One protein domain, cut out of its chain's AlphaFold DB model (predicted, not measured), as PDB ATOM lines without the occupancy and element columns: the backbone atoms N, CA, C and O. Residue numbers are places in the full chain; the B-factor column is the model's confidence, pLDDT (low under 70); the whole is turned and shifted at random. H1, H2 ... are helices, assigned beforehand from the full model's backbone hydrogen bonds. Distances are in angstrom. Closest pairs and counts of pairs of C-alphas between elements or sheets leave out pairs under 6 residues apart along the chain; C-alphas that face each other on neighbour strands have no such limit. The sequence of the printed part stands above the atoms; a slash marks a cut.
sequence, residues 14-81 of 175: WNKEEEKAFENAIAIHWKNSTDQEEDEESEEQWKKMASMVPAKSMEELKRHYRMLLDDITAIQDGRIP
ATOM      1  N   TRP A  14     132.646 124.356  89.587       70.25
ATOM      2  CA  TRP A  14     132.399 125.726  90.001       70.25
ATOM      3  C   TRP A  14     132.769 125.849  91.474       70.25
ATOM      4  O   TRP A  14     132.242 125.127  92.320       70.25
ATOM      5  N   ASN A  15     133.737 126.707  91.773       74.25
ATOM      6  CA  ASN A  15     134.064 127.045  93.145       74.25
ATOM      7  C   ASN A  15     133.135 128.164  93.636       74.25
ATOM      8  O   ASN A  15     132.615 128.946  92.844       74.25
ATOM      9  N   LYS A  16     132.974 128.283  94.955       66.56
ATOM     10  CA  LYS A  16     132.077 129.251  95.600       66.56
ATOM     11  C   LYS A  16     132.351 130.689  95.177       66.56
ATOM     12  O   LYS A  16     131.428 131.480  95.016       66.56
ATOM     13  N   GLU A  17     133.620 131.047  95.011       73.12
ATOM     14  CA  GLU A  17     134.003 132.378  94.544       73.12
ATOM     15  C   GLU A  17     133.610 132.617  93.077       73.12
ATOM     16  O   GLU A  17     133.230 133.732  92.728       73.12
ATOM     17  N   GLU A  18     133.665 131.585  92.233       76.25
ATOM     18  CA  GLU A  18     133.286 131.663  90.817       76.25
ATOM     19  C   GLU A  18     131.766 131.725  90.655       76.25
ATOM     20  O   GLU A  18     131.264 132.553  89.901       76.25
ATOM     21  N   GLU A  19     131.041 130.892  91.405       76.62
ATOM     22  CA  GLU A  19     129.578 130.858  91.463       76.62
ATOM     23  C   GLU A  19     129.039 132.220  91.907       76.62
ATOM     24  O   GLU A  19     128.274 132.860  91.191       76.62
ATOM     25  N   LYS A  20     129.576 132.763  93.004       77.56
ATOM     26  CA  LYS A  20     129.223 134.105  93.473       77.56
ATOM     27  C   LYS A  20     129.515 135.195  92.438       77.56
ATOM     28  O   LYS A  20     128.745 136.146  92.304       77.56
ATOM     29  N   ALA A  21     130.646 135.109  91.738       80.62
ATOM     30  CA  ALA A  21     130.994 136.085  90.709       80.62
ATOM     31  C   ALA A  21     130.036 136.005  89.508       80.62
ATOM     32  O   ALA A  21     129.655 137.042  88.966       80.62
ATOM     33  N   PHE A  22     129.604 134.799  89.141       82.88
ATOM     34  CA  PHE A  22     128.613 134.562  88.100       82.88
ATOM     35  C   PHE A  22     127.233 135.109  88.466       82.88
ATOM     36  O   PHE A  22     126.653 135.854  87.678       82.88
ATOM     37  N   GLU A  23     126.738 134.830  89.672       82.06
ATOM     38  CA  GLU A  23     125.469 135.374  90.167       82.06
ATOM     39  C   GLU A  23     125.465 136.902  90.166       82.06
ATOM     40  O   GLU A  23     124.520 137.537  89.699       82.06
ATOM     41  N   ASN A  24     126.557 137.505  90.640       78.75
ATOM     42  CA  ASN A  24     126.721 138.951  90.631       78.75
ATOM     43  C   ASN A  24     126.739 139.507  89.196       78.75
ATOM     44  O   ASN A  24     126.152 140.551  88.921       78.75
ATOM     45  N   ALA A  25     127.373 138.796  88.263       84.19
ATOM     46  CA  ALA A  25     127.385 139.188  86.860       84.19
ATOM     47  C   ALA A  25     125.980 139.137  86.237       84.19
ATOM     48  O   ALA A  25     125.604 140.073  85.533       84.19
ATOM     49  N   ILE A  26     125.178 138.111  86.550       81.94
ATOM     50  CA  ILE A  26     123.759 138.046  86.161       81.94
ATOM     51  C   ILE A  26     122.999 139.227  86.770       81.94
ATOM     52  O   ILE A  26     122.324 139.961  86.055       81.94
ATOM     53  N   ALA A  27     123.143 139.472  88.070       78.81
ATOM     54  CA  ALA A  27     122.445 140.558  88.756       78.81
ATOM     55  C   ALA A  27     122.687 141.937  88.116       78.81
ATOM     56  O   ALA A  27     121.762 142.745  88.024       78.81
ATOM     57  N   ILE A  28     123.915 142.199  87.663       78.12
ATOM     58  CA  ILE A  28     124.309 143.496  87.100       78.12
ATOM     59  C   ILE A  28     123.995 143.590  85.601       78.12
ATOM     60  O   ILE A  28     123.608 144.657  85.129       78.12
ATOM     61  N   HIS A  29     124.203 142.517  84.835       73.50
ATOM     62  CA  HIS A  29     124.179 142.572  83.367       73.50
ATOM     63  C   HIS A  29     122.940 141.961  82.726       73.50
ATOM     64  O   HIS A  29     122.630 142.327  81.600       73.50
ATOM     65  N   TRP A  30     122.206 141.103  83.433       73.56
ATOM     66  CA  TRP A  30     121.017 140.438  82.897       73.56
ATOM     67  C   TRP A  30     119.727 141.247  83.108       73.56
ATOM     68  O   TRP A  30     118.817 141.191  82.292       73.56
ATOM     69  N   LYS A  31     119.615 142.032  84.191       60.25
ATOM     70  CA  LYS A  31     118.362 142.740  84.537       60.25
ATOM     71  C   LYS A  31     118.022 143.917  83.604       60.25
ATOM     72  O   LYS A  31     116.892 144.392  83.628       60.25
ATOM     73  N   ASN A  32     118.974 144.397  82.805       54.31
ATOM     74  CA  ASN A  32     118.799 145.619  82.016       54.31
ATOM     75  C   ASN A  32     118.220 145.385  80.607       54.31
ATOM     76  O   ASN A  32     117.889 146.355  79.939       54.31
ATOM     77  N   SER A  33     118.047 144.131  80.179       53.78
ATOM     78  CA  SER A  33     117.645 143.768  78.810       53.78
ATOM     79  C   SER A  33     116.127 143.795  78.556       53.78
ATOM     80  O   SER A  33     115.649 143.164  77.619       53.78
ATOM     81  N   THR A  34     115.327 144.419  79.432       52.91
ATOM     82  CA  THR A  34     113.849 144.397  79.316       52.91
ATOM     83  C   THR A  34     113.297 145.485  78.388       52.91
ATOM     84  O   THR A  34     112.165 145.358  77.936       52.91
ATOM     85  N   ASP A  35     114.090 146.491  78.012       58.03
ATOM     86  CA  ASP A  35     113.638 147.565  77.128       58.03
ATOM     87  C   ASP A  35     114.659 147.803  75.993       58.03
ATOM     88  O   ASP A  35     115.624 148.532  76.184       58.03
ATOM     89  N   GLN A  36     114.376 147.253  74.804       49.91
ATOM     90  CA  GLN A  36     114.973 147.549  73.479       49.91
ATOM     91  C   GLN A  36     116.181 146.714  72.982       49.91
ATOM     92  O   GLN A  36     117.261 146.730  73.551       49.91
ATOM     93  N   GLU A  37     115.953 146.115  71.798       55.19
ATOM     94  CA  GLU A  37     116.898 145.609  70.775       55.19
ATOM     95  C   GLU A  37     117.604 144.262  71.059       55.19
ATOM     96  O   GLU A  37     118.671 144.169  71.656       55.19
ATOM     97  N   GLU A  38     116.980 143.183  70.569       55.03
ATOM     98  CA  GLU A  38     117.198 141.790  70.991       55.03
ATOM     99  C   GLU A  38     118.412 141.061  70.374       55.03
ATOM    100  O   GLU A  38     118.730 139.958  70.819       55.03
ATOM    101  N   ASP A  39     119.142 141.634  69.414       54.09
ATOM    102  CA  ASP A  39     120.108 140.837  68.634       54.09
ATOM    103  C   ASP A  39     121.594 141.080  68.974       54.09
ATOM    104  O   ASP A  39     122.395 140.145  68.917       54.09
ATOM    105  N   GLU A  40     121.991 142.291  69.382       54.06
ATOM    106  CA  GLU A  40     123.414 142.624  69.612       54.06
ATOM    107  C   GLU A  40     123.817 142.612  71.099       54.06
ATOM    108  O   GLU A  40     124.970 142.320  71.434       54.06
ATOM    109  N   GLU A  41     122.870 142.832  72.016       56.19
ATOM    110  CA  GLU A  41     123.171 142.978  73.447       56.19
ATOM    111  C   GLU A  41     123.596 141.649  74.102       56.19
ATOM    112  O   GLU A  41     124.423 141.619  75.019       56.19
ATOM    113  N   SER A  42     123.107 140.523  73.570       68.81
ATOM    114  CA  SER A  42     123.351 139.191  74.129       68.81
ATOM    115  C   SER A  42     124.839 138.823  74.150       68.81
ATOM    116  O   SER A  42     125.344 138.340  75.164       68.81
ATOM    117  N   GLU A  43     125.598 139.050  73.071       75.12
ATOM    118  CA  GLU A  43     127.029 138.701  73.058       75.12
ATOM    119  C   GLU A  43     127.875 139.618  73.939       75.12
ATOM    120  O   GLU A  43     128.837 139.165  74.569       75.12
ATOM    121  N   GLU A  44     127.536 140.903  73.992       78.19
ATOM    122  CA  GLU A  44     128.236 141.875  74.826       78.19
ATOM    123  C   GLU A  44     128.026 141.593  76.313       78.19
ATOM    124  O   GLU A  44     128.989 141.618  77.086       78.19
ATOM    125  N   GLN A  45     126.808 141.218  76.713       82.62
ATOM    126  CA  GLN A  45     126.490 140.777  78.071       82.62
ATOM    127  C   GLN A  45     127.315 139.551  78.462       82.62
ATOM    128  O   GLN A  45     127.970 139.560  79.506       82.62
ATOM    129  N   TRP A  46     127.378 138.528  77.603       84.38
ATOM    130  CA  TRP A  46     128.201 137.344  77.862       84.38
ATOM    131  C   TRP A  46     129.693 137.674  77.952       84.38
ATOM    132  O   TRP A  46     130.388 137.126  78.810       84.38
ATOM    133  N   LYS A  47     130.205 138.586  77.113       85.75
ATOM    134  CA  LYS A  47     131.593 139.078  77.210       85.75
ATOM    135  C   LYS A  47     131.830 139.792  78.538       85.75
ATOM    136  O   LYS A  47     132.872 139.595  79.163       85.75
ATOM    137  N   LYS A  48     130.862 140.579  79.004       85.25
ATOM    138  CA  LYS A  48     130.942 141.292  80.280       85.25
ATOM    139  C   LYS A  48     130.894 140.338  81.472       85.25
ATOM    140  O   LYS A  48     131.704 140.470  82.382       85.25
ATOM    141  N   MET A  49     130.048 139.310  81.420       85.00
ATOM    142  CA  MET A  49     130.034 138.228  82.407       85.00
ATOM    143  C   MET A  49     131.354 137.448  82.423       85.00
ATOM    144  O   MET A  49     131.906 137.205  83.495       85.00
ATOM    145  N   ALA A  50     131.917 137.124  81.256       87.38
ATOM    146  CA  ALA A  50     133.232 136.487  81.147       87.38
ATOM    147  C   ALA A  50     134.358 137.376  81.695       87.38
ATOM    148  O   ALA A  50     135.301 136.880  82.306       87.38
ATOM    149  N   SER A  51     134.240 138.700  81.560       86.50
ATOM    150  CA  SER A  51     135.165 139.639  82.200       86.50
ATOM    151  C   SER A  51     135.060 139.633  83.728       86.50
ATOM    152  O   SER A  51     136.051 139.926  84.395       86.50
ATOM    153  N   MET A  52     133.885 139.344  84.290       81.50
ATOM    154  CA  MET A  52     133.683 139.248  85.741       81.50
ATOM    155  C   MET A  52     134.114 137.892  86.303       81.50
ATOM    156  O   MET A  52     134.500 137.806  87.467       81.50
ATOM    157  N   VAL A  53     134.093 136.850  85.469       82.88
ATOM    158  CA  VAL A  53     134.516 135.489  85.812       82.88
ATOM    159  C   VAL A  53     135.622 135.045  84.847       82.88
ATOM    160  O   VAL A  53     135.401 134.156  84.028       82.88
ATOM    161  N   PRO A  54     136.842 135.613  84.934       76.69
ATOM    162  CA  PRO A  54     137.919 135.309  83.985       76.69
ATOM    163  C   PRO A  54     138.396 133.850  84.058       76.69
ATOM    164  O   PRO A  54     139.078 133.374  83.157       76.69
ATOM    165  N   ALA A  55     138.048 133.142  85.137       77.50
ATOM    166  CA  ALA A  55     138.335 131.724  85.320       77.50
ATOM    167  C   ALA A  55     137.409 130.797  84.510       77.50
ATOM    168  O   ALA A  55     137.699 129.605  84.410       77.50
ATOM    169  N   LYS A  56     136.306 131.316  83.948       79.88
ATOM    170  CA  LYS A  56     135.320 130.543  83.188       79.88
ATOM    171  C   LYS A  56     135.140 131.114  81.790       79.88
ATOM    172  O   LYS A  56     135.088 132.321  81.572       79.88
ATOM    173  N   SER A  57     135.025 130.215  80.829       84.88
ATOM    174  CA  SER A  57     134.749 130.562  79.442       84.88
ATOM    175  C   SER A  57     133.281 130.943  79.237       84.88
ATOM    176  O   SER A  57     132.389 130.557  79.994       84.88
ATOM    177  N   MET A  58     133.007 131.665  78.148       83.62
ATOM    178  CA  MET A  58     131.641 132.000  77.739       83.62
ATOM    179  C   MET A  58     130.747 130.758  77.578       83.62
ATOM    180  O   MET A  58     129.560 130.800  77.892       83.62
ATOM    181  N   GLU A  59     131.307 129.646  77.105       82.25
ATOM    182  CA  GLU A  59     130.586 128.383  76.925       82.25
ATOM    183  C   GLU A  59     130.194 127.753  78.266       82.25
ATOM    184  O   GLU A  59     129.072 127.266  78.420       82.25
ATOM    185  N   GLU A  60     131.077 127.822  79.263       82.81
ATOM    186  CA  GLU A  60     130.794 127.362  80.624       82.81
ATOM    187  C   GLU A  60     129.745 128.236  81.311       82.81
ATOM    188  O   GLU A  60     128.858 127.701  81.974       82.81
ATOM    189  N   LEU A  61     129.785 129.555  81.094       83.50
ATOM    190  CA  LEU A  61     128.772 130.494  81.583       83.50
ATOM    191  C   LEU A  61     127.391 130.189  80.984       83.50
ATOM    192  O   LEU A  61     126.420 130.044  81.723       83.50
ATOM    193  N   LYS A  62     127.311 130.001  79.660       83.31
ATOM    194  CA  LYS A  62     126.071 129.610  78.963       83.31
ATOM    195  C   LYS A  62     125.553 128.258  79.443       83.31
ATOM    196  O   LYS A  62     124.352 128.086  79.641       83.31
ATOM    197  N   ARG A  63     126.441 127.282  79.648       80.69
ATOM    198  CA  ARG A  63     126.078 125.962  80.177       80.69
ATOM    199  C   ARG A  63     125.532 126.057  81.598       80.69
ATOM    200  O   ARG A  63     124.524 125.427  81.894       80.69
ATOM    201  N   HIS A  64     126.183 126.829  82.460       77.94
ATOM    202  CA  HIS A  64     125.765 126.998  83.847       77.94
ATOM    203  C   HIS A  64     124.433 127.743  83.949       77.94
ATOM    204  O   HIS A  64     123.541 127.306  84.669       77.94
ATOM    205  N   TYR A  65     124.242 128.766  83.118       79.06
ATOM    206  CA  TYR A  65     122.968 129.465  82.978       79.06
ATOM    207  C   TYR A  65     121.827 128.547  82.513       79.06
ATOM    208  O   TYR A  65     120.720 128.619  83.033       79.06
ATOM    209  N   ARG A  66     122.087 127.631  81.571       79.50
ATOM    210  CA  ARG A  66     121.084 126.642  81.145       79.50
ATOM    211  C   ARG A  66     120.671 125.700  82.272       79.50
ATOM    212  O   ARG A  66     119.488 125.430  82.400       79.50
ATOM    213  N   MET A  67     121.620 125.237  83.087       75.50
ATOM    214  CA  MET A  67     121.292 124.425  84.266       75.50
ATOM    215  C   MET A  67     120.443 125.225  85.262       75.50
ATOM    216  O   MET A  67     119.435 124.720  85.738       75.50
ATOM    217  N   LEU A  68     120.788 126.501  85.485       78.19
ATOM    218  CA  LEU A  68     120.001 127.410  86.320       78.19
ATOM    219  C   LEU A  68     118.554 127.545  85.810       78.19
ATOM    220  O   LEU A  68     117.624 127.508  86.612       78.19
ATOM    221  N   LEU A  69     118.350 127.689  84.498       76.81
ATOM    222  CA  LEU A  69     117.014 127.761  83.904       76.81
ATOM    223  C   LEU A  69     116.245 126.443  84.021       76.81
ATOM    224  O   LEU A  69     115.086 126.473  84.421       76.81
ATOM    225  N   ASP A  70     116.881 125.311  83.720       70.19
ATOM    226  CA  ASP A  70     116.253 123.990  83.833       70.19
ATOM    227  C   ASP A  70     115.777 123.728  85.273       70.19
ATOM    228  O   ASP A  70     114.655 123.259  85.474       70.19
ATOM    229  N   ASP A  71     116.579 124.102  86.274       67.00
ATOM    230  CA  ASP A  71     116.217 124.006  87.691       67.00
ATOM    231  C   ASP A  71     115.033 124.928  88.046       67.00
ATOM    232  O   ASP A  71     114.095 124.495  88.720       67.00
ATOM    233  N   ILE A  72     115.011 126.174  87.547       72.38
ATOM    234  CA  ILE A  72     113.870 127.095  87.727       72.38
ATOM    235  C   ILE A  72     112.604 126.493  87.123       72.38
ATOM    236  O   ILE A  72     111.558 126.477  87.772       72.38
ATOM    237  N   THR A  73     112.683 125.992  85.892       70.44
ATOM    238  CA  THR A  73     111.546 125.398  85.188       70.44
ATOM    239  C   THR A  73     111.056 124.139  85.899       70.44
ATOM    240  O   THR A  73     109.854 123.979  86.094       70.44
ATOM    241  N   ALA A  74     111.957 123.280  86.382       66.31
ATOM    242  CA  ALA A  74     111.593 122.092  87.150       66.31
ATOM    243  C   ALA A  74     110.874 122.436  88.469       66.31
ATOM    244  O   ALA A  74     109.942 121.726  88.862       66.31
ATOM    245  N   ILE A  75     111.273 123.529  89.132       61.50
ATOM    246  CA  ILE A  75     110.585 124.063  90.316       61.50
ATOM    247  C   ILE A  75     109.197 124.594  89.937       61.50
ATOM    248  O   ILE A  75     108.215 124.255  90.601       61.50
ATOM    249  N   GLN A  76     109.099 125.401  88.877       67.69
ATOM    250  CA  GLN A  76     107.838 126.004  88.424       67.69
ATOM    251  C   GLN A  76     106.806 124.950  88.004       67.69
ATOM    252  O   GLN A  76     105.630 125.079  88.339       67.69
ATOM    253  N   ASP A  77     107.257 123.873  87.362       71.62
ATOM    254  CA  ASP A  77     106.417 122.747  86.946       71.62
ATOM    255  C   ASP A  77     106.020 121.819  88.111       71.62
ATOM    256  O   ASP A  77     105.356 120.800  87.898       71.62
ATOM    257  N   GLY A  78     106.435 122.120  89.351       59.88
ATOM    258  CA  GLY A  78     106.121 121.311  90.530       59.88
ATOM    259  C   GLY A  78     106.682 119.887  90.456       59.88
ATOM    260  O   GLY A  78     106.170 118.980  91.112       59.88
ATOM    261  N   ARG A  79     107.727 119.664  89.644       55.75
ATOM    262  CA  ARG A  79     108.326 118.340  89.406       55.75
ATOM    263  C   ARG A  79     109.222 117.852  90.538       55.75
ATOM    264  O   ARG A  79     109.692 116.716  90.481       55.75
ATOM    265  N   ILE A  80     109.445 118.673  91.558       53.72
ATOM    266  CA  ILE A  80     110.161 118.276  92.766       53.72
ATOM    267  C   ILE A  80     109.119 117.811  93.790       53.72
ATOM    268  O   ILE A  80     108.411 118.648  94.357       53.72
ATOM    269  N   PRO A  81     108.982 116.493  94.037       51.47
ATOM    270  CA  PRO A  81     108.108 116.017  95.093       51.47
ATOM    271  C   PRO A  81     108.635 116.547  96.425       51.47
ATOM    272  O   PRO A  81     109.779 116.285  96.800       51.47
TER     273      PRO A  81
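AT A GLANCE: This is residues 14 to 81 of the 175 residues of the protein "Myb-like domain-containing protein" of Cannabis sativa (UniProt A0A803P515). Two helices, H1 and H2, lie side by side as a helical hairpin, and a third and longest helix, H3, starts against H2 and runs away from the hairpin at a wide angle, like an arm. The far part of that arm, residues 72 to 78, of which 72 to 76 belong to H3, sticks out free, and so does a loop, residues 34 to 40, in the link between H1 and H2. The printed part has 68 residues with three named helices, in the order H1, H2, H3, and no named strand; its class is all helix. It is only just loose, close to compact, with a radius of gyration of the C-alphas of 13.3 A, and the C-alphas span 38 by 32 by 18 A.

HOW THE PARTS SIT: H1, residues 16 to 29, touches H2, residues 41 to 52, with the C-alphas of Ala 25 and Met 49 the closest at 5.3 A. They run opposite ways at a shallow tilt of 34 degrees, only just short of steep, and form a helical hairpin. H3, residues 58 to 76, touches H2 with residues 58 to 61 alone, and H2 touches H3 with residues 46 to 50 alone. The closest C-alphas of H2 and H3 are those of Ala 50 and Met 58, 5.9 A apart, and the two helices are about perpendicular at 74 degrees. H1 and H3 are close but not clearly touching: their closest C-alphas, those of Phe 22 and Leu 61, are 7.7 A apart. Their lines are about perpendicular, at 82 degrees. In H1, H2 and H3, every O i to N i+4 pair is within hydrogen-bond range.

IN THESE COORDINATES: H1 runs from Lys 16, with its C-alpha at (132.077, 129.251, 95.600), to His 29, and measures 19.7 A from first to last C-alpha. H2 runs from Glu 41, with its C-alpha at (123.171, 142.978, 73.447), to Met 52, over 16.6 A. H3 runs from Met 58 to Gln 76, whose C-alpha is at (107.838, 126.004, 88.424), over 26.8 A.

THE WHOLE: The two C-alphas farthest apart are those of Glu 40 and Pro 81, at 39.9 A. Without the stretches that stand free, the body has 54 residues and spans 38 by 26 by 18 A. The printed part runs from residue 14 to residue 81 and has no cut. The link from H1 to H2, with 11 residues between them, is long; the link from H2 to H3, with 5 residues, is tight. The mean pLDDT of the printed part is 72.7, and 21 residues are under 70: residue 16, residues 31 to 42, residue 71, residues 74 to 76 and residues 78 to 81.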